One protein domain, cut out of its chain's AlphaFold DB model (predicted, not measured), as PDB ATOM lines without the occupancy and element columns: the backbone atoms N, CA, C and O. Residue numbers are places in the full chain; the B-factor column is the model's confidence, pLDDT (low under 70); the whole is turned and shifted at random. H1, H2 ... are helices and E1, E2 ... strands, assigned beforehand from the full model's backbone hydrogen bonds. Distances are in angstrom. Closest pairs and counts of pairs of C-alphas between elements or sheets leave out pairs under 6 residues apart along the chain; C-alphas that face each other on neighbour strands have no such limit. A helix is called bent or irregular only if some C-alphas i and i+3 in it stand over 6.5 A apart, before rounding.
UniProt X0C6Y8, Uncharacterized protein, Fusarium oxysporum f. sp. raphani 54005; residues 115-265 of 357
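AT A GLANCE: This is residues 115 to 265 of the 357 residues of an uncharacterized protein of Fusarium oxysporum f. sp. raphani 54005 (UniProt X0C6Y8). Two antiparallel sheets stand side by side in a flat body, with E5 beside E1 and E2; E1 to E4 make a curled sheet like part of a barrel, and E5 to E7 a smaller one. E4 and H1 lie at opposite ends, and long loops are tied to E3 and E7 by short pairings. The 151 printed residues run E1 E2 E3 E4 H1 E5 E6 E7 H2, mostly strand, with under half in named elements. The whole is compact, radius of gyration of the C-alphas 16.2 A, spanning 49 by 41 by 20 A.

IN THESE COORDINATES: E1 is residues 121 to 128, from C-alpha 121 at (40.244, -42.722, 26.105), and bends by 57 degrees at residue 124. E2 is 136 to 142, E3 154 to 162 with 23.0 A, and E4 165 to 168. H1, 188 to 195, is irregular: C-alphas 189 and 192 are 7.4 A apart. E5 is 200 to 206, E6 211 to 218 with 22.8 A, E7 224 to 230 with 20.2 A, and H2 231 to 234, ending at (30.863, -32.183, 37.897).

HOW THE PARTS SIT: E1 E2 E3 E4 and E5 E6 E7 are meanders, each strand the antiparallel neighbour of the one before. N 125 and O 139 are 2.8 A apart in hairpin E1 and E2, N 157 and O 138 3.1 A in E2 and E3, N 160 and O 167 3.0 A in E3 and E4, N 203 and O 214 2.8 A in E5 and E6, N 215 and O 227 3.1 A in E6 and E7. The closest C-alphas of E1 and E5, Asn 125 and Arg 203, are 5.7 A apart. H1 only grazes the sheet E5 E6 E7 with residues 190 to 195; H2 is on it, over none of its strands, height 6.8 A. H1 has 0 of 4 O i to N i+4 pairs within hydrogen-bond range but 4 of 5 O i to N i+3 pairs; H2 is too short for the former.

THE WHOLE: The C-alphas of Asp 163 and Pro 258, the two farthest apart, are 51.1 A apart. The printed part has no cut. The links E2 to E3 and E4 to H1 are long. Residues 147 to 148 have pLDDT under 70.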
ATOM      1  N   ASP A 115      45.486 -46.377  32.651       97.00
ATOM      2  CA  ASP A 115      44.569 -47.498  32.457       97.00
ATOM      3  C   ASP A 115      43.153 -47.112  32.922       97.00
ATOM      4  O   ASP A 115      42.871 -47.010  34.125       97.00
ATOM      5  N   PHE A 116      42.265 -46.906  31.943       96.88
ATOM      6  CA  PHE A 116      40.840 -46.595  32.121       96.88
ATOM      7  C   PHE A 116      39.953 -47.846  32.257       96.88
ATOM      8  O   PHE A 116      38.723 -47.742  32.218       96.88
ATOM      9  N   ARG A 117      40.554 -49.021  32.479       94.75
ATOM     10  CA  ARG A 117      39.901 -50.330  32.583       94.75
ATOM     11  C   ARG A 117      39.163 -50.710  31.303       94.75
ATOM     12  O   ARG A 117      39.779 -51.069  30.312       94.75
ATOM     13  N   ASP A 118      37.837 -50.637  31.344       92.62
ATOM     14  CA  ASP A 118      36.934 -51.147  30.313       92.62
ATOM     15  C   ASP A 118      36.722 -50.141  29.167       92.62
ATOM     16  O   ASP A 118      35.900 -50.368  28.283       92.62
ATOM     17  N   PHE A 119      37.414 -48.999  29.205       94.31
ATOM     18  CA  PHE A 119      37.199 -47.883  28.293       94.31
ATOM     19  C   PHE A 119      38.496 -47.458  27.614       94.31
ATOM     20  O   PHE A 119      39.544 -47.364  28.249       94.31
ATOM     21  N   THR A 120      38.392 -47.102  26.335       93.38
ATOM     22  CA  THR A 120      39.464 -46.424  25.605       93.38
ATOM     23  C   THR A 120      39.250 -44.918  25.685       93.38
ATOM     24  O   THR A 120      38.140 -44.425  25.466       93.38
ATOM     25  N   ALA A 121      40.306 -44.170  25.986       94.25
ATOM     26  CA  ALA A 121      40.244 -42.722  26.105       94.25
ATOM     27  C   ALA A 121      41.439 -42.053  25.427       94.25
ATOM     28  O   ALA A 121      42.489 -42.669  25.240       94.25
ATOM     29  N   LEU A 122      41.275 -40.785  25.065       92.81
ATOM     30  CA  LEU A 122      42.319 -39.953  24.475       92.81
ATOM     31  C   LEU A 122      42.408 -38.605  25.191       92.81
ATOM     32  O   LEU A 122      41.494 -38.209  25.911       92.81
ATOM     33  N   ASN A 123      43.533 -37.914  25.007       93.06
ATOM     34  CA  ASN A 123      43.816 -36.609  25.611       93.06
ATOM     35  C   ASN A 123      43.594 -36.564  27.140       93.06
ATOM     36  O   ASN A 123      42.840 -35.717  27.623       93.06
ATOM     37  N   PRO A 124      44.230 -37.462  27.923       94.00
ATOM     38  CA  PRO A 124      44.037 -37.483  29.363       94.00
ATOM     39  C   PRO A 124      44.644 -36.254  30.044       94.00
ATOM     40  O   PRO A 124      45.732 -35.789  29.709       94.00
ATOM     41  N   ASN A 125      43.948 -35.784  31.071       91.00
ATOM     42  CA  ASN A 125      44.350 -34.730  31.988       91.00
ATOM     43  C   ASN A 125      44.160 -35.237  33.418       91.00
ATOM     44  O   ASN A 125      43.246 -36.014  33.691       91.00
ATOM     45  N   LEU A 126      45.006 -34.807  34.349       92.19
ATOM     46  CA  LEU A 126      44.924 -35.271  35.731       92.19
ATOM     47  C   LEU A 126      45.258 -34.164  36.722       92.19
ATOM     48  O   LEU A 126      46.174 -33.372  36.507       92.19
ATOM     49  N   ILE A 127      44.534 -34.154  37.836       92.44
ATOM     50  CA  ILE A 127      44.820 -33.307  38.993       92.44
ATOM     51  C   ILE A 127      44.954 -34.176  40.249       92.44
ATOM     52  O   ILE A 127      44.280 -35.202  40.356       92.44
ATOM     53  N   PRO A 128      45.805 -33.805  41.221       91.75
ATOM     54  CA  PRO A 128      45.828 -34.468  42.524       91.75
ATOM     55  C   PRO A 128      44.441 -34.489  43.181       91.75
ATOM     56  O   PRO A 128      43.728 -33.482  43.141       91.75
ATOM     57  N   HIS A 129      44.071 -35.612  43.802       93.00
ATOM     58  CA  HIS A 129      42.837 -35.705  44.583       93.00
ATOM     59  C   HIS A 129      42.926 -34.778  45.810       93.00
ATOM     60  O   HIS A 129      43.972 -34.745  46.461       93.00
ATOM     61  N   PRO A 130      41.858 -34.040  46.173       88.50
ATOM     62  CA  PRO A 130      41.931 -33.023  47.227       88.50
ATOM     63  C   PRO A 130      42.196 -33.590  48.630       88.50
ATOM     64  O   PRO A 130      42.708 -32.883  49.490       88.50
ATOM     65  N   THR A 131      41.819 -34.846  48.877       87.88
ATOM     66  CA  THR A 131      41.808 -35.448  50.226       87.88
ATOM     67  C   THR A 131      42.457 -36.828  50.317       87.88
ATOM     68  O   THR A 131      42.683 -37.317  51.419       87.88
ATOM     69  N   LEU A 132      42.748 -37.478  49.186       90.75
ATOM     70  CA  LEU A 132      43.277 -38.842  49.167       90.75
ATOM     71  C   LEU A 132      44.738 -38.792  48.744       90.75
ATOM     72  O   LEU A 132      45.066 -38.277  47.675       90.75
ATOM     73  N   GLU A 133      45.611 -39.339  49.582       90.94
ATOM     74  CA  GLU A 133      47.030 -39.446  49.267       90.94
ATOM     75  C   GLU A 133      47.259 -40.381  48.075       90.94
ATOM     76  O   GLU A 133      46.514 -41.341  47.864       90.94
ATOM     77  N   ASN A 134      48.307 -40.100  47.291       91.50
ATOM     78  CA  ASN A 134      48.721 -40.912  46.138       91.50
ATOM     79  C   ASN A 134      47.568 -41.262  45.180       91.50
ATOM     80  O   ASN A 134      47.530 -42.351  44.607       91.50
ATOM     81  N   THR A 135      46.614 -40.340  45.043       95.06
ATOM     82  CA  THR A 135      45.419 -40.497  44.220       95.06
ATOM     83  C   THR A 135      45.251 -39.262  43.344       95.06
ATOM     84  O   THR A 135      45.482 -38.131  43.780       95.06
ATOM     85  N   TRP A 136      44.822 -39.473  42.105       95.94
ATOM     86  CA  TRP A 136      44.574 -38.428  41.117       95.94
ATOM     87  C   TRP A 136      43.158 -38.550  40.578       95.94
ATOM     88  O   TRP A 136      42.650 -39.657  40.432       95.94
ATOM     89  N   ILE A 137      42.535 -37.422  40.257       97.25
ATOM     90  CA  ILE A 137      41.315 -37.392  39.453       97.25
ATOM     91  C   ILE A 137      41.763 -37.253  38.003       97.25
ATOM     92  O   ILE A 137      42.404 -36.262  37.650       97.25
ATOM     93  N   VAL A 138      41.454 -38.255  37.189       97.25
ATOM     94  CA  VAL A 138      41.812 -38.309  35.771       97.25
ATOM     95  C   VAL A 138      40.566 -38.033  34.944       97.25
ATOM     96  O   VAL A 138      39.518 -38.618  35.214       97.25
ATOM     97  N   VAL A 139      40.694 -37.158  33.949       97.44
ATOM     98  CA  VAL A 139      39.663 -36.827  32.962       97.44
ATOM     99  C   VAL A 139      40.205 -37.065  31.560       97.44
ATOM    100  O   VAL A 139      41.347 -36.706  31.291       97.44
ATOM    101  N   ALA A 140      39.420 -37.671  30.673       97.00
ATOM    102  CA  ALA A 140      39.834 -37.911  29.292       97.00
ATOM    103  C   ALA A 140      38.640 -38.046  28.347       97.00
ATOM    104  O   ALA A 140      37.590 -38.558  28.739       97.00
ATOM    105  N   GLN A 141      38.841 -37.701  27.078       95.75
ATOM    106  CA  GLN A 141      37.825 -37.855  26.047       95.75
ATOM    107  C   GLN A 141      37.539 -39.342  25.830       95.75
ATOM    108  O   GLN A 141      38.447 -40.118  25.517       95.75
ATOM    109  N   TRP A 142      36.273 -39.746  25.941       94.25
ATOM    110  CA  TRP A 142      35.879 -41.119  25.643       94.25
ATOM    111  C   TRP A 142      36.012 -41.396  24.141       94.25
ATOM    112  O   TRP A 142      35.320 -40.779  23.327       94.25
ATOM    113  N   LEU A 143      36.847 -42.373  23.784       91.50
ATOM    114  CA  LEU A 143      36.883 -42.964  22.453       91.50
ATOM    115  C   LEU A 143      35.926 -44.164  22.396       91.50
ATOM    116  O   LEU A 143      36.276 -45.281  22.778       91.50
ATOM    117  N   GLN A 144      34.696 -43.925  21.943       83.50
ATOM    118  CA  GLN A 144      33.697 -44.982  21.773       83.50
ATOM    119  C   GLN A 144      34.087 -45.939  20.641       83.50
ATOM    120  O   GLN A 144      34.412 -45.517  19.527       83.50
ATOM    121  N   GLU A 145      34.000 -47.241  20.916       76.19
ATOM    122  CA  GLU A 145      34.215 -48.278  19.910       76.19
ATOM    123  C   GLU A 145      33.220 -48.121  18.749       76.19
ATOM    124  O   GLU A 145      32.027 -47.895  18.947       76.19
ATOM    125  N   GLY A 146      33.717 -48.213  17.512       70.12
ATOM    126  CA  GLY A 146      32.906 -48.052  16.299       70.12
ATOM    127  C   GLY A 146      32.849 -46.629  15.723       70.12
ATOM    128  O   GLY A 146      32.281 -46.459  14.646       70.12
ATOM    129  N   GLY A 147      33.449 -45.626  16.381       59.91
ATOM    130  CA  GLY A 147      33.895 -44.351  15.783       59.91
ATOM    131  C   GLY A 147      32.835 -43.389  15.219       59.91
ATOM    132  O   GLY A 147      33.178 -42.270  14.855       59.91
ATOM    133  N   ASN A 148      31.560 -43.780  15.167       61.78
ATOM    134  CA  ASN A 148      30.473 -43.016  14.537       61.78
ATOM    135  C   ASN A 148      29.470 -42.436  15.548       61.78
ATOM    136  O   ASN A 148      28.297 -42.242  15.225       61.78
ATOM    137  N   SER A 149      29.900 -42.186  16.787       74.06
ATOM    138  CA  SER A 149      29.027 -41.566  17.781       74.06
ATOM    139  C   SER A 149      28.990 -40.054  17.584       74.06
ATOM    140  O   SER A 149      30.019 -39.387  17.573       74.06
ATOM    141  N   LEU A 150      27.782 -39.513  17.446       80.62
ATOM    142  CA  LEU A 150      27.526 -38.071  17.506       80.62
ATOM    143  C   LEU A 150      27.586 -37.538  18.946       80.62
ATOM    144  O   LEU A 150      27.563 -36.331  19.175       80.62
ATOM    145  N   TRP A 151      27.625 -38.451  19.914       86.88
ATOM    146  CA  TRP A 151      27.658 -38.147  21.326       86.88
ATOM    147  C   TRP A 151      29.086 -38.262  21.845       86.88
ATOM    148  O   TRP A 151      29.721 -39.309  21.732       86.88
ATOM    149  N   PHE A 152      29.569 -37.176  22.425       91.31
ATOM    150  CA  PHE A 152      30.884 -37.045  23.018       91.31
ATOM    151  C   PHE A 152      30.727 -36.873  24.521       91.31
ATOM    152  O   PHE A 152      29.817 -36.201  25.012       91.31
ATOM    153  N   ALA A 153      31.613 -37.522  25.260       94.06
ATOM    154  CA  ALA A 153      31.635 -37.441  26.702       94.06
ATOM    155  C   ALA A 153      33.062 -37.565  27.210       94.06
ATOM    156  O   ALA A 153      33.912 -38.212  26.600       94.06
ATOM    157  N   GLU A 154      33.275 -36.978  28.373       96.19
ATOM    158  CA  GLU A 154      34.533 -37.038  29.095       96.19
ATOM    159  C   GLU A 154      34.404 -38.087  30.185       96.19
ATOM    160  O   GLU A 154      33.470 -38.038  30.985       96.19
ATOM    161  N   LEU A 155      35.323 -39.038  30.221       96.94
ATOM    162  CA  LEU A 155      35.448 -39.992  31.307       96.94
ATOM    163  C   LEU A 155      36.112 -39.322  32.503       96.94
ATOM    164  O   LEU A 155      37.021 -38.516  32.335       96.94
ATOM    165  N   VAL A 156      35.695 -39.698  33.708       97.50
ATOM    166  CA  VAL A 156      36.316 -39.313  34.972       97.50
ATOM    167  C   VAL A 156      36.457 -40.518  35.897       97.50
ATOM    168  O   VAL A 156      35.531 -41.321  36.055       97.50
ATOM    169  N   CYS A 157      37.620 -40.639  36.534       97.44
ATOM    170  CA  CYS A 157      37.869 -41.620  37.585       97.44
ATOM    171  C   CYS A 157      38.888 -41.098  38.606       97.44
ATOM    172  O   CYS A 157      39.740 -40.267  38.289       97.44
ATOM    173  N   ASN A 158      38.845 -41.646  39.820       97.62
ATOM    174  CA  ASN A 158      40.000 -41.603  40.711       97.62
ATOM    175  C   ASN A 158      40.974 -42.703  40.293       97.62
ATOM    176  O   ASN A 158      40.542 -43.836  40.087       97.62
ATOM    177  N   ALA A 159      42.264 -42.400  40.205       97.56
ATOM    178  CA  ALA A 159      43.318 -43.324  39.808       97.56
ATOM    179  C   ALA A 159      44.501 -43.281  40.779       97.56
ATOM    180  O   ALA A 159      44.759 -42.258  41.414       97.56
ATOM    181  N   ALA A 160      45.235 -44.388  40.869       96.94
ATOM    182  CA  ALA A 160      46.461 -44.491  41.656       96.94
ATOM    183  C   ALA A 160      47.505 -45.334  40.915       96.94
ATOM    184  O   ALA A 160      47.157 -46.179  40.086       96.94
ATOM    185  N   PHE A 161      48.784 -45.108  41.218       94.56
ATOM    186  CA  PHE A 161      49.860 -45.909  40.642       94.56
ATOM    187  C   PHE A 161      49.839 -47.336  41.193       94.56
ATOM    188  O   PHE A 161      49.874 -47.553  42.404       94.56
ATOM    189  N   GLN A 162      49.821 -48.307  40.285       92.69
ATOM    190  CA  GLN A 162      49.913 -49.738  40.557       92.69
ATOM    191  C   GLN A 162      50.920 -50.326  39.572       92.69
ATOM    192  O   GLN A 162      50.715 -50.247  38.363       92.69
ATOM    193  N   ASP A 163      52.036 -50.847  40.081       89.62
ATOM    194  CA  ASP A 163      53.102 -51.449  39.267       89.62
ATOM    195  C   ASP A 163      53.620 -50.547  38.125       89.62
ATOM    196  O   ASP A 163      54.002 -51.019  37.059       89.62
ATOM    197  N   GLY A 164      53.656 -49.226  38.354       89.31
ATOM    198  CA  GLY A 164      54.131 -48.236  37.376       89.31
ATOM    199  C   GLY A 164      53.077 -47.746  36.376       89.31
ATOM    200  O   GLY A 164      53.398 -46.907  35.541       89.31
ATOM    201  N   VAL A 165      51.829 -48.209  36.488       94.19
ATOM    202  CA  VAL A 165      50.687 -47.769  35.669       94.19
ATOM    203  C   VAL A 165      49.737 -46.934  36.522       94.19
ATOM    204  O   VAL A 165      49.414 -47.324  37.645       94.19
ATOM    205  N   LEU A 166      49.267 -45.795  36.009       96.56
ATOM    206  CA  LEU A 166      48.233 -45.004  36.677       96.56
ATOM    207  C   LEU A 166      46.863 -45.591  36.328       96.56
ATOM    208  O   LEU A 166      46.327 -45.343  35.253       96.56
ATOM    209  N   ARG A 167      46.293 -46.393  37.229       97.75
ATOM    210  CA  ARG A 167      45.062 -47.146  36.963       97.75
ATOM    211  C   ARG A 167      43.867 -46.546  37.689       97.75
ATOM    212  O   ARG A 167      43.945 -46.298  38.895       97.75
ATOM    213  N   CYS A 168      42.742 -46.389  36.989       98.19
ATOM    214  CA  CYS A 168      41.469 -46.036  37.614       98.19
ATOM    215  C   CYS A 168      41.118 -47.041  38.728       98.19
ATOM    216  O   CYS A 168      41.147 -48.256  38.538       98.19
ATOM    217  N   LEU A 169      40.746 -46.566  39.911       97.06
ATOM    218  CA  LEU A 169      40.390 -47.407  41.058       97.06
ATOM    219  C   LEU A 169      39.071 -48.163  40.833       97.06
ATOM    220  O   LEU A 169      38.933 -49.303  41.270       97.06
ATOM    221  N   HIS A 170      38.155 -47.567  40.072       95.62
ATOM    222  CA  HIS A 170      36.880 -48.142  39.641       95.62
ATOM    223  C   HIS A 170      36.660 -47.858  38.152       95.62
ATOM    224  O   HIS A 170      37.392 -47.047  37.583       95.62
ATOM    225  N   SER A 171      35.684 -48.513  37.514       96.56
ATOM    226  CA  SER A 171      35.327 -48.186  36.127       96.56
ATOM    227  C   SER A 171      34.938 -46.699  36.033       96.56
ATOM    228  O   SER A 171      34.220 -46.208  36.914       96.56
ATOM    229  N   PRO A 172      35.456 -45.963  35.035       96.69
ATOM    230  CA  PRO A 172      35.206 -44.537  34.905       96.69
ATOM    231  C   PRO A 172      33.722 -44.248  34.669       96.69
ATOM    232  O   PRO A 172      32.961 -45.077  34.171       96.69
ATOM    233  N   THR A 173      33.323 -43.031  35.017       96.00
ATOM    234  CA  THR A 173      31.980 -42.494  34.751       96.00
ATOM    235  C   THR A 173      32.087 -41.297  33.822       96.00
ATOM    236  O   THR A 173      33.183 -40.793  33.608       96.00
ATOM    237  N   THR A 174      30.982 -40.831  33.254       95.38
ATOM    238  CA  THR A 174      30.999 -39.640  32.401       95.38
ATOM    239  C   THR A 174      30.846 -38.370  33.232       95.38
ATOM    240  O   THR A 174      30.036 -38.323  34.160       95.38
ATOM    241  N   LEU A 175      31.600 -37.319  32.898       95.25
ATOM    242  CA  LEU A 175      31.372 -36.000  33.476       95.25
ATOM    243  C   LEU A 175      29.974 -35.513  33.066       95.25
ATOM    244  O   LEU A 175      29.660 -35.496  31.872       95.25
ATOM    245  N   PRO A 176      29.138 -35.066  34.019       95.19
ATOM    246  CA  PRO A 176      27.779 -34.609  33.761       95.19
ATOM    247  C   PRO A 176      27.768 -33.169  33.215       95.19
ATOM    248  O   PRO A 176      27.098 -32.284  33.750       95.19
ATOM    249  N   VAL A 177      28.531 -32.913  32.152       94.25
ATOM    250  CA  VAL A 177      28.513 -31.632  31.444       94.25
ATOM    251  C   VAL A 177      27.196 -31.507  30.687       94.25
ATOM    252  O   VAL A 177      26.780 -32.412  29.963       94.25
ATOM    253  N   THR A 178      26.521 -30.372  30.853       90.25
ATOM    254  CA  THR A 178      25.262 -30.110  30.149       90.25
ATOM    255  C   THR A 178      25.536 -29.896  28.663       90.25
ATOM    256  O   THR A 178      26.387 -29.088  28.301       90.25
ATOM    257  N   ALA A 179      24.801 -30.604  27.802       86.88
ATOM    258  CA  ALA A 179      24.905 -30.414  26.361       86.88
ATOM    259  C   ALA A 179      24.488 -28.988  25.967       86.88
ATOM    260  O   ALA A 179      23.480 -28.462  26.444       86.88
ATOM    261  N   THR A 180      25.260 -28.379  25.073       89.75
ATOM    262  CA  THR A 180      24.975 -27.054  24.520       89.75
ATOM    263  C   THR A 180      24.222 -27.204  23.198       89.75
ATOM    264  O   THR A 180      24.469 -28.128  22.430       89.75
ATOM    265  N   VAL A 181      23.262 -26.312  22.934       82.75
ATOM    266  CA  VAL A 181      22.453 -26.343  21.695       82.75
ATOM    267  C   VAL A 181      23.115 -25.532  20.568       82.75
ATOM    268  O   VAL A 181      22.840 -25.750  19.391       82.75
ATOM    269  N   GLY A 182      24.022 -24.613  20.917       83.19
ATOM    270  CA  GLY A 182      24.680 -23.697  19.985       83.19
ATOM    271  C   GLY A 182      23.761 -22.618  19.390       83.19
ATOM    272  O   GLY A 182      22.605 -22.466  19.784       83.19
ATOM    273  N   GLY A 183      24.300 -21.837  18.447       80.19
ATOM    274  CA  GLY A 183      23.650 -20.668  17.830       80.19
ATOM    275  C   GLY A 183      23.371 -20.788  16.327       80.19
ATOM    276  O   GLY A 183      23.258 -19.763  15.650       80.19
ATOM    277  N   ASP A 184      23.322 -22.013  15.793       83.88
ATOM    278  CA  ASP A 184      23.121 -22.304  14.362       83.88
ATOM    279  C   ASP A 184      24.162 -21.633  13.432       83.88
ATOM    280  O   ASP A 184      23.856 -21.075  12.376       83.88
ATOM    281  N   LYS A 185      25.433 -21.625  13.857       89.06
ATOM    282  CA  LYS A 185      26.538 -20.947  13.145       89.06
ATOM    283  C   LYS A 185      27.480 -21.892  12.392       89.06
ATOM    284  O   LYS A 185      28.374 -21.429  11.682       89.06
ATOM    285  N   CYS A 186      27.303 -23.202  12.526       89.75
ATOM    286  CA  CYS A 186      28.118 -24.206  11.845       89.75
ATOM    287  C   CYS A 186      27.661 -24.394  10.389       89.75
ATOM    288  O   CYS A 186      26.796 -25.196  10.087       89.75
ATOM    289  N   GLN A 187      28.215 -23.632   9.450       89.75
ATOM    290  CA  GLN A 187      27.783 -23.682   8.044       89.75
ATOM    291  C   GLN A 187      28.839 -24.299   7.122       89.75
ATOM    292  O   GLN A 187      30.036 -24.287   7.426       89.75
ATOM    293  N   GLY A 188      28.390 -24.800   5.965       89.19
ATOM    294  CA  GLY A 188      29.252 -25.383   4.932       89.19
ATOM    295  C   GLY A 188      29.999 -26.611   5.442       89.19
ATOM    296  O   GLY A 188      29.394 -27.500   6.038       89.19
ATOM    297  N   ASP A 189      31.318 -26.623   5.269       86.06
ATOM    298  CA  ASP A 189      32.191 -27.746   5.645       86.06
ATOM    299  C   ASP A 189      32.185 -28.066   7.149       86.06
ATOM    300  O   ASP A 189      32.642 -29.128   7.555       86.06
ATOM    301  N   MET A 190      31.652 -27.174   7.988       86.12
ATOM    302  CA  MET A 190      31.537 -27.368   9.438       86.12
ATOM    303  C   MET A 190      30.137 -27.796   9.884       86.12
ATOM    304  O   MET A 190      29.921 -27.953  11.079       86.12
ATOM    305  N   ALA A 191      29.178 -27.981   8.970       86.25
ATOM    306  CA  ALA A 191      27.798 -28.326   9.327       86.25
ATOM    307  C   ALA A 191      27.693 -29.628  10.138       86.25
ATOM    308  O   ALA A 191      26.757 -29.809  10.908       86.25
ATOM    309  N   TYR A 192      28.677 -30.524  10.030       81.88
ATOM    310  CA  TYR A 192      28.720 -31.733  10.850       81.88
ATOM    311  C   TYR A 192      28.832 -31.436  12.355       81.88
ATOM    312  O   TYR A 192      28.323 -32.216  13.158       81.88
ATOM    313  N   PHE A 193      29.423 -30.301  12.754       82.50
ATOM    314  CA  PHE A 193      29.490 -29.895  14.159       82.50
ATOM    315  C   PHE A 193      28.110 -29.590  14.754       82.50
ATOM    316  O   PHE A 193      27.986 -29.630  15.972       82.50
ATOM    317  N   HIS A 194      27.053 -29.354  13.961       81.81
ATOM    318  CA  HIS A 194      25.682 -29.268  14.497       81.81
ATOM    319  C   HIS A 194      25.201 -30.559  15.138       81.81
ATOM    320  O   HIS A 194      24.332 -30.528  16.001       81.81
ATOM    321  N   MET A 195      25.719 -31.693  14.673       79.75
ATOM    322  CA  MET A 195      25.336 -32.994  15.201       79.75
ATOM    323  C   MET A 195      26.113 -33.346  16.469       79.75
ATOM    324  O   MET A 195      25.812 -34.355  17.095       79.75
ATOM    325  N   ASN A 196      27.108 -32.535  16.835       83.75
ATOM    326  CA  ASN A 196      27.871 -32.742  18.045       83.75
ATOM    327  C   ASN A 196      26.967 -32.640  19.282       83.75
ATOM    328  O   ASN A 196      26.239 -31.665  19.455       83.75
ATOM    329  N   MET A 197      27.056 -33.626  20.167       86.75
ATOM    330  CA  MET A 197      26.388 -33.604  21.459       86.75
ATOM    331  C   MET A 197      27.399 -33.853  22.569       86.75
ATOM    332  O   MET A 197      27.877 -34.971  22.717       86.75
ATOM    333  N   GLY A 198      27.653 -32.832  23.387       90.75
ATOM    334  CA  GLY A 198      28.453 -32.954  24.604       90.75
ATOM    335  C   GLY A 198      29.800 -32.222  24.567       90.75
ATOM    336  O   GLY A 198      30.075 -31.450  23.636       90.75
ATOM    337  N   PRO A 199      30.597 -32.383  25.638       94.31
ATOM    338  CA  PRO A 199      31.930 -31.802  25.763       94.31
ATOM    339  C   PRO A 199      32.973 -32.516  24.893       94.31
ATOM    340  O   PRO A 199      32.845 -33.710  24.621       94.31
ATOM    341  N   HIS A 200      34.006 -31.764  24.513       93.31
ATOM    342  CA  HIS A 200      35.213 -32.260  23.849       93.31
ATOM    343  C   HIS A 200      36.483 -31.834  24.567       93.31
ATOM    344  O   HIS A 200      36.578 -30.685  25.014       93.31
ATOM    345  N   ASP A 201      37.490 -32.703  24.526       92.25
ATOM    346  CA  ASP A 201      38.870 -32.427  24.934       92.25
ATOM    347  C   ASP A 201      38.962 -31.697  26.283       92.25
ATOM    348  O   ASP A 201      39.662 -30.683  26.424       92.25
ATOM    349  N   ALA A 202      38.227 -32.182  27.285       94.19
ATOM    350  CA  ALA A 202      38.210 -31.532  28.580       94.19
ATOM    351  C   ALA A 202      39.586 -31.554  29.249       94.19
ATOM    352  O   ALA A 202      40.254 -32.580  29.367       94.19
ATOM    353  N   ARG A 203      39.980 -30.393  29.765       92.94
ATOM    354  CA  ARG A 203      41.189 -30.194  30.564       92.94
ATOM    355  C   ARG A 203      40.791 -29.840  31.977       92.94
ATOM    356  O   ARG A 203      39.895 -29.022  32.165       92.94
ATOM    357  N   VAL A 204      41.460 -30.431  32.959       93.50
ATOM    358  CA  VAL A 204      41.266 -30.139  34.384       93.50
ATOM    359  C   VAL A 204      42.527 -29.525  34.964       93.50
ATOM    360  O   VAL A 204      43.633 -29.953  34.645       93.50
ATOM    361  N   PHE A 205      42.365 -28.502  35.798       90.00
ATOM    362  CA  PHE A 205      43.484 -27.779  36.397       90.00
ATOM    363  C   PHE A 205      43.050 -27.051  37.667       90.00
ATOM    364  O   PHE A 205      41.871 -26.770  37.867       90.00
ATOM    365  N   TYR A 206      44.012 -26.733  38.530       87.06
ATOM    366  CA  TYR A 206      43.774 -25.895  39.701       87.06
ATOM    367  C   TYR A 206      43.965 -24.418  39.348       87.06
ATOM    368  O   TYR A 206      45.015 -24.031  38.836       87.06
ATOM    369  N   GLY A 207      42.955 -23.600  39.647       86.25
ATOM    370  CA  GLY A 207      43.150 -22.170  39.857       86.25
ATOM    371  C   GLY A 207      43.629 -21.890  41.292       86.25
ATOM    372  O   GLY A 207      43.894 -22.829  42.046       86.25
ATOM    373  N   PRO A 208      43.744 -20.613  41.694       82.81
ATOM    374  CA  PRO A 208      44.228 -20.236  43.022       82.81
ATOM    375  C   PRO A 208      43.393 -20.781  44.183       82.81
ATOM    376  O   PRO A 208      43.948 -21.064  45.239       82.81
ATOM    377  N   ASP A 209      42.078 -20.903  44.001       83.62
ATOM    378  CA  ASP A 209      41.124 -21.204  45.072       83.62
ATOM    379  C   ASP A 209      40.355 -22.520  44.871       83.62
ATOM    380  O   ASP A 209      39.837 -23.088  45.829       83.62
ATOM    381  N   ARG A 210      40.256 -23.019  43.636       88.88
ATOM    382  CA  ARG A 210      39.459 -24.207  43.290       88.88
ATOM    383  C   ARG A 210      39.916 -24.846  41.975       88.88
ATOM    384  O   ARG A 210      40.595 -24.188  41.180       88.88
ATOM    385  N   PRO A 211      39.523 -26.099  41.693       92.75
ATOM    386  CA  PRO A 211      39.731 -26.696  40.383       92.75
ATOM    387  C   PRO A 211      38.705 -26.197  39.356       92.75
ATOM    388  O   PRO A 211      37.517 -26.032  39.645       92.75
ATOM    389  N   TYR A 212      39.162 -26.047  38.123       94.38
ATOM    390  CA  TYR A 212      38.343 -25.738  36.962       94.38
ATOM    391  C   TYR A 212      38.502 -26.832  35.915       94.38
ATOM    392  O   TYR A 212      39.507 -27.547  35.868       94.38
ATOM    393  N   THR A 213      37.498 -26.943  35.056       95.38
ATOM    394  CA  THR A 213      37.621 -27.653  33.795       95.38
ATOM    395  C   THR A 213      37.314 -26.726  32.637       95.38
ATOM    396  O   THR A 213      36.450 -25.853  32.749       95.38
ATOM    397  N   THR A 214      38.012 -26.915  31.524       95.62
ATOM    398  CA  THR A 214      37.632 -26.324  30.243       95.62
ATOM    399  C   THR A 214      37.357 -27.406  29.228       95.62
ATOM    400  O   THR A 214      38.100 -28.378  29.205       95.62
ATOM    401  N   TYR A 215      36.378 -27.207  28.356       95.62
ATOM    402  CA  TYR A 215      36.009 -28.169  27.317       95.62
ATOM    403  C   TYR A 215      35.458 -27.453  26.085       95.62
ATOM    404  O   TYR A 215      34.954 -26.334  26.177       95.62
ATOM    405  N   GLY A 216      35.551 -28.091  24.926       94.88
ATOM    406  CA  GLY A 216      34.914 -27.642  23.696       94.88
ATOM    407  C   GLY A 216      33.437 -28.030  23.640       94.88
ATOM    408  O   GLY A 216      33.069 -29.120  24.071       94.88
ATOM    409  N   SER A 217      32.576 -27.164  23.111       94.50
ATOM    410  CA  SER A 217      31.180 -27.511  22.815       94.50
ATOM    411  C   SER A 217      30.565 -26.550  21.789       94.50
ATOM    412  O   SER A 217      31.211 -25.606  21.327       94.50
ATOM    413  N   ASN A 218      29.310 -26.783  21.406       93.62
ATOM    414  CA  ASN A 218      28.603 -25.923  20.462       93.62
ATOM    415  C   ASN A 218      28.378 -24.520  21.038       93.62
ATOM    416  O   ASN A 218      27.791 -24.331  22.101       93.62
ATOM    417  N   SER A 219      28.852 -23.524  20.298       94.12
ATOM    418  CA  SER A 219      28.865 -22.123  20.720       94.12
ATOM    419  C   SER A 219      27.560 -21.422  20.349       94.12
ATOM    420  O   SER A 219      26.988 -21.684  19.288       94.12
ATOM    421  N   ILE A 220      27.079 -20.510  21.202       92.81
ATOM    422  CA  ILE A 220      25.951 -19.628  20.841       92.81
ATOM    423  C   ILE A 220      26.400 -18.447  19.963       92.81
ATOM    424  O   ILE A 220      25.594 -17.861  19.238       92.81
ATOM    425  N   HIS A 221      27.691 -18.117  20.006       91.94
ATOM    426  CA  HIS A 221      28.301 -16.978  19.321       91.94
ATOM    427  C   HIS A 221      28.897 -17.361  17.955       91.94
ATOM    428  O   HIS A 221      28.804 -16.605  16.985       91.94
ATOM    429  N   THR A 222      29.465 -18.561  17.867       92.94
ATOM    430  CA  THR A 222      30.223 -19.120  16.739       92.94
ATOM    431  C   THR A 222      29.798 -20.566  16.474       92.94
ATOM    432  O   THR A 222      28.788 -21.015  17.011       92.94
ATOM    433  N   CYS A 223      30.498 -21.313  15.612       93.00
ATOM    434  CA  CYS A 223      30.160 -22.724  15.395       93.00
ATOM    435  C   CYS A 223      30.510 -23.579  16.624       93.00
ATOM    436  O   CYS A 223      29.696 -24.369  17.106       93.00
ATOM    437  N   PHE A 224      31.717 -23.398  17.158       93.69
ATOM    438  CA  PHE A 224      32.248 -24.214  18.241       93.69
ATOM    439  C   PHE A 224      33.138 -23.358  19.138       93.69
ATOM    440  O   PHE A 224      33.999 -22.635  18.639       93.69
ATOM    441  N   GLY A 225      32.920 -23.442  20.445       94.75
ATOM    442  CA  GLY A 225      33.574 -22.604  21.446       94.75
ATOM    443  C   GLY A 225      34.191 -23.435  22.560       94.75
ATOM    444  O   GLY A 225      33.936 -24.635  22.675       94.75
ATOM    445  N   GLN A 226      34.996 -22.787  23.393       95.75
ATOM    446  CA  GLN A 226      35.536 -23.373  24.614       95.75
ATOM    447  C   GLN A 226      34.806 -22.792  25.822       95.75
ATOM    448  O   GLN A 226      34.563 -21.592  25.908       95.75
ATOM    449  N   PHE A 227      34.472 -23.655  26.765       96.81
ATOM    450  CA  PHE A 227      33.764 -23.325  27.989       96.81
ATOM    451  C   PHE A 227      34.692 -23.518  29.179       96.81
ATOM    452  O   PHE A 227      35.634 -24.306  29.109       96.81
ATOM    453  N   VAL A 228      34.397 -22.828  30.276       96.56
ATOM    454  CA  VAL A 228      34.991 -23.053  31.595       96.56
ATOM    455  C   VAL A 228      33.893 -23.384  32.605       96.56
ATOM    456  O   VAL A 228      32.789 -22.839  32.540       96.56
ATOM    457  N   GLN A 229      34.182 -24.289  33.536       96.44
ATOM    458  CA  GLN A 229      33.273 -24.667  34.614       96.44
ATOM    459  C   GLN A 229      34.042 -25.019  35.893       96.44
ATOM    460  O   GLN A 229      35.133 -25.583  35.841       96.44
ATOM    461  N   ASP A 230      33.459 -24.715  37.052       95.56
ATOM    462  CA  ASP A 230      33.921 -25.186  38.357       95.56
ATOM    463  C   ASP A 230      33.833 -26.719  38.395       95.56
ATOM    464  O   ASP A 230      32.743 -27.305  38.382       95.56
ATOM    465  N   PHE A 231      34.990 -27.381  38.421       96.00
ATOM    466  CA  PHE A 231      35.083 -28.833  38.261       96.00
ATOM    467  C   PHE A 231      34.436 -29.601  39.422       96.00
ATOM    468  O   PHE A 231      33.975 -30.734  39.258       96.00
ATOM    469  N   ARG A 232      34.320 -28.963  40.591       95.06
ATOM    470  CA  ARG A 232      33.686 -29.551  41.779       95.06
ATOM    471  C   ARG A 232      32.203 -29.830  41.557       95.06
ATOM    472  O   ARG A 232      31.645 -30.728  42.173       95.06
ATOM    473  N   THR A 233      31.570 -29.085  40.650       94.44
ATOM    474  CA  THR A 233      30.151 -29.258  40.297       94.44
ATOM    475  C   THR A 233      29.887 -30.488  39.427       94.44
ATOM    476  O   THR A 233      28.740 -30.907  39.298       94.44
ATOM    477  N   LEU A 234      30.939 -31.066  38.839       95.06
ATOM    478  CA  LEU A 234      30.863 -32.183  37.897       95.06
ATOM    479  C   LEU A 234      31.315 -33.515  38.509       95.06
ATOM    480  O   LEU A 234      31.268 -34.549  37.850       95.06
ATOM    481  N   THR A 235      31.774 -33.511  39.758       93.25
ATOM    482  CA  THR A 235      32.350 -34.691  40.411       93.25
ATOM    483  C   THR A 235      31.816 -34.844  41.829       93.25
ATOM    484  O   THR A 235      31.258 -33.911  42.405       93.25
ATOM    485  N   GLY A 236      31.990 -36.029  42.420       87.81
ATOM    486  CA  GLY A 236      31.751 -36.255  43.850       87.81
ATOM    487  C   GLY A 236      32.824 -35.587  44.712       87.81
ATOM    488  O   GLY A 236      33.573 -36.274  45.405       87.81
ATOM    489  N   TRP A 237      32.957 -34.262  44.613       91.38
ATOM    490  CA  TRP A 237      34.034 -33.511  45.246       91.38
ATOM    491  C   TRP A 237      33.939 -33.580  46.771       91.38
ATOM    492  O   TRP A 237      32.911 -33.253  47.362       91.38
ATOM    493  N   SER A 238      35.030 -34.007  47.407       82.94
ATOM    494  CA  SER A 238      35.135 -34.176  48.864       82.94
ATOM    495  C   SER A 238      36.019 -33.125  49.545       82.94
ATOM    496  O   SER A 238      36.221 -33.193  50.754       82.94
ATOM    497  N   GLY A 239      36.573 -32.181  48.776       80.38
ATOM    498  CA  GLY A 239      37.336 -31.050  49.301       80.38
ATOM    499  C   GLY A 239      36.444 -29.858  49.647       80.38
ATOM    500  O   GLY A 239      35.232 -29.991  49.804       80.38
ATOM    501  N   ASP A 240      37.051 -28.673  49.714       80.00
ATOM    502  CA  ASP A 240      36.329 -27.429  49.978       80.00
ATOM    503  C   ASP A 240      35.260 -27.155  48.901       80.00
ATOM    504  O   ASP A 240      35.551 -27.130  47.698       80.00
ATOM    505  N   MET A 241      34.021 -26.959  49.356       82.75
ATOM    506  CA  MET A 241      32.834 -26.641  48.555       82.75
ATOM    507  C   MET A 241      32.306 -25.228  48.829       82.75
ATOM    508  O   MET A 241      31.236 -24.856  48.342       82.75
ATOM    509  N   GLU A 242      33.034 -24.419  49.594       78.31
ATOM    510  CA  GLU A 242      32.689 -23.026  49.824       78.31
ATOM    511  C   GLU A 242      32.837 -22.200  48.528       78.31
ATOM    512  O   GLU A 242      33.562 -22.537  47.581       78.31
ATOM    513  N   ASN A 243      32.077 -21.100  48.462       75.94
ATOM    514  CA  ASN A 243      32.163 -20.072  47.420       75.94
ATOM    515  C   ASN A 243      31.921 -20.520  45.960       75.94
ATOM    516  O   ASN A 243      32.555 -19.974  45.064       75.94
ATOM    517  N   MET A 244      30.980 -21.425  45.655       76.12
ATOM    518  CA  MET A 244      30.633 -21.901  44.284       76.12
ATOM    519  C   MET A 244      29.996 -20.856  43.320       76.12
ATOM    520  O   MET A 244      29.141 -21.197  42.504       76.12
ATOM    521  N   GLY A 245      30.345 -19.570  43.422       77.00
ATOM    522  CA  GLY A 245      29.712 -18.500  42.641       77.00
ATOM    523  C   GLY A 245      30.121 -18.464  41.165       77.00
ATOM    524  O   GLY A 245      29.261 -18.433  40.288       77.00
ATOM    525  N   LEU A 246      31.426 -18.467  40.886       88.69
ATOM    526  CA  LEU A 246      31.952 -18.282  39.532       88.69
ATOM    527  C   LEU A 246      31.962 -19.597  38.743       88.69
ATOM    528  O   LEU A 246      32.397 -20.623  39.262       88.69
ATOM    529  N   PHE A 247      31.488 -19.556  37.492       93.81
ATOM    530  CA  PHE A 247      31.473 -20.688  36.553       93.81
ATOM    531  C   PHE A 247      30.829 -21.967  37.098       93.81
ATOM    532  O   PHE A 247      31.223 -23.077  36.754       93.81
ATOM    533  N   ARG A 248      29.803 -21.833  37.947       93.00
ATOM    534  CA  ARG A 248      29.061 -22.982  38.487       93.00
ATOM    535  C   ARG A 248      28.483 -23.886  37.390       93.00
ATOM    536  O   ARG A 248      28.341 -25.088  37.585       93.00
ATOM    537  N   VAL A 249      28.130 -23.290  36.256       93.62
ATOM    538  CA  VAL A 249      27.728 -23.972  35.025       93.62
ATOM    539  C   VAL A 249      28.695 -23.591  33.910       93.62
ATOM    540  O   VAL A 249      29.362 -22.557  34.002       93.62
ATOM    541  N   GLY A 250      28.748 -24.414  32.862       95.50
ATOM    542  CA  GLY A 250      29.540 -24.149  31.666       95.50
ATOM    543  C   GLY A 250      29.336 -22.734  31.149       95.50
ATOM    544  O   GLY A 250      28.240 -22.382  30.720       95.50
ATOM    545  N   THR A 251      30.391 -21.931  31.212       96.62
ATOM    546  CA  THR A 251      30.392 -20.537  30.769       96.62
ATOM    547  C   THR A 251      31.273 -20.422  29.536       96.62
ATOM    548  O   THR A 251      32.433 -20.830  29.570       96.62
ATOM    549  N   GLU A 252      30.711 -19.923  28.437       96.25
ATOM    550  CA  GLU A 252      31.423 -19.812  27.165       96.25
ATOM    551  C   GLU A 252      32.472 -18.698  27.221       96.25
ATOM    552  O   GLU A 252      32.156 -17.563  27.586       96.25
ATOM    553  N   LEU A 253      33.706 -19.019  26.831       96.31
ATOM    554  CA  LEU A 253      34.800 -18.063  26.716       96.31
ATOM    555  C   LEU A 253      34.716 -17.334  25.371       96.31
ATOM    556  O   LEU A 253      34.635 -17.969  24.318       96.31
ATOM    557  N   GLN A 254      34.728 -16.001  25.404       95.25
ATOM    558  CA  GLN A 254      34.387 -15.169  24.249       95.25
ATOM    559  C   GLN A 254      35.462 -14.124  23.959       95.25
ATOM    560  O   GLN A 254      35.786 -13.295  24.816       95.25
ATOM    561  N   ARG A 255      35.993 -14.125  22.727       93.50
ATOM    562  CA  ARG A 255      36.880 -13.056  22.241       93.50
ATOM    563  C   ARG A 255      36.059 -11.777  22.004       93.50
ATOM    564  O   ARG A 255      34.852 -11.864  21.751       93.50
ATOM    565  N   PRO A 256      36.676 -10.585  22.013       93.00
ATOM    566  CA  PRO A 256      36.060  -9.401  21.425       93.00
ATOM    567  C   PRO A 256      35.761  -9.630  19.936       93.00
ATOM    568  O   PRO A 256      36.428 -10.422  19.271       93.00
ATOM    569  N   LEU A 257      34.770  -8.921  19.394       91.44
ATOM    570  CA  LEU A 257      34.487  -8.977  17.959       91.44
ATOM    571  C   LEU A 257      35.686  -8.459  17.136       91.44
ATOM    572  O   LEU A 257      36.330  -7.491  17.550       91.44
ATOM    573  N   PRO A 258      35.931  -9.013  15.933       92.19
ATOM    574  CA  PRO A 258      35.152 -10.060  15.264       92.19
ATOM    575  C   PRO A 258      35.542 -11.485  15.693       92.19
ATOM    576  O   PRO A 258      36.711 -11.776  15.926       92.19
ATOM    577  N   TRP A 259      34.562 -12.390  15.715       90.62
ATOM    578  CA  TRP A 259      34.796 -13.806  16.011       90.62
ATOM    579  C   TRP A 259      35.238 -14.612  14.792       90.62
ATOM    580  O   TRP A 259      34.815 -14.357  13.660       90.62
ATOM    581  N   ASN A 260      36.022 -15.655  15.052       88.88
ATOM    582  CA  ASN A 260      36.285 -16.725  14.107       88.88
ATOM    583  C   ASN A 260      35.133 -17.734  14.096       88.88
ATOM    584  O   ASN A 260      34.220 -17.725  14.919       88.88
ATOM    585  N   LYS A 261      35.194 -18.665  13.143       90.12
ATOM    586  CA  LYS A 261      34.243 -19.777  13.055       90.12
ATOM    587  C   LYS A 261      34.338 -20.727  14.257       90.12
ATOM    588  O   LYS A 261      33.310 -21.222  14.706       90.12
ATOM    589  N   ILE A 262      35.555 -20.976  14.744       90.50
ATOM    590  CA  ILE A 262      35.851 -21.835  15.894       90.50
ATOM    591  C   ILE A 262      36.687 -21.029  16.884       90.50
ATOM    592  O   ILE A 262      37.772 -20.557  16.546       90.50
ATOM    593  N   GLU A 263      36.200 -20.919  18.112       92.12
ATOM    594  CA  GLU A 263      36.793 -20.128  19.184       92.12
ATOM    595  C   GLU A 263      37.372 -21.053  20.261       92.12
ATOM    596  O   GLU A 263      36.729 -21.387  21.254       92.12
ATOM    597  N   LYS A 264      38.614 -21.494  20.046       89.38
ATOM    598  CA  LYS A 264      39.351 -22.392  20.947       89.38
ATOM    599  C   LYS A 264      40.715 -21.821  21.343       89.38
ATOM    600  O   LYS A 264      41.088 -20.737  20.888       89.38
ATOM    601  N   ASN A 265      41.470 -22.616  22.107       87.69
ATOM    602  CA  ASN A 265      42.831 -22.346  22.588       87.69
ATOM    603  C   ASN A 265      42.903 -21.266  23.672       87.69
ATOM    604  O   ASN A 265      43.839 -20.474  23.701       87.69
TER     605      ASN A 265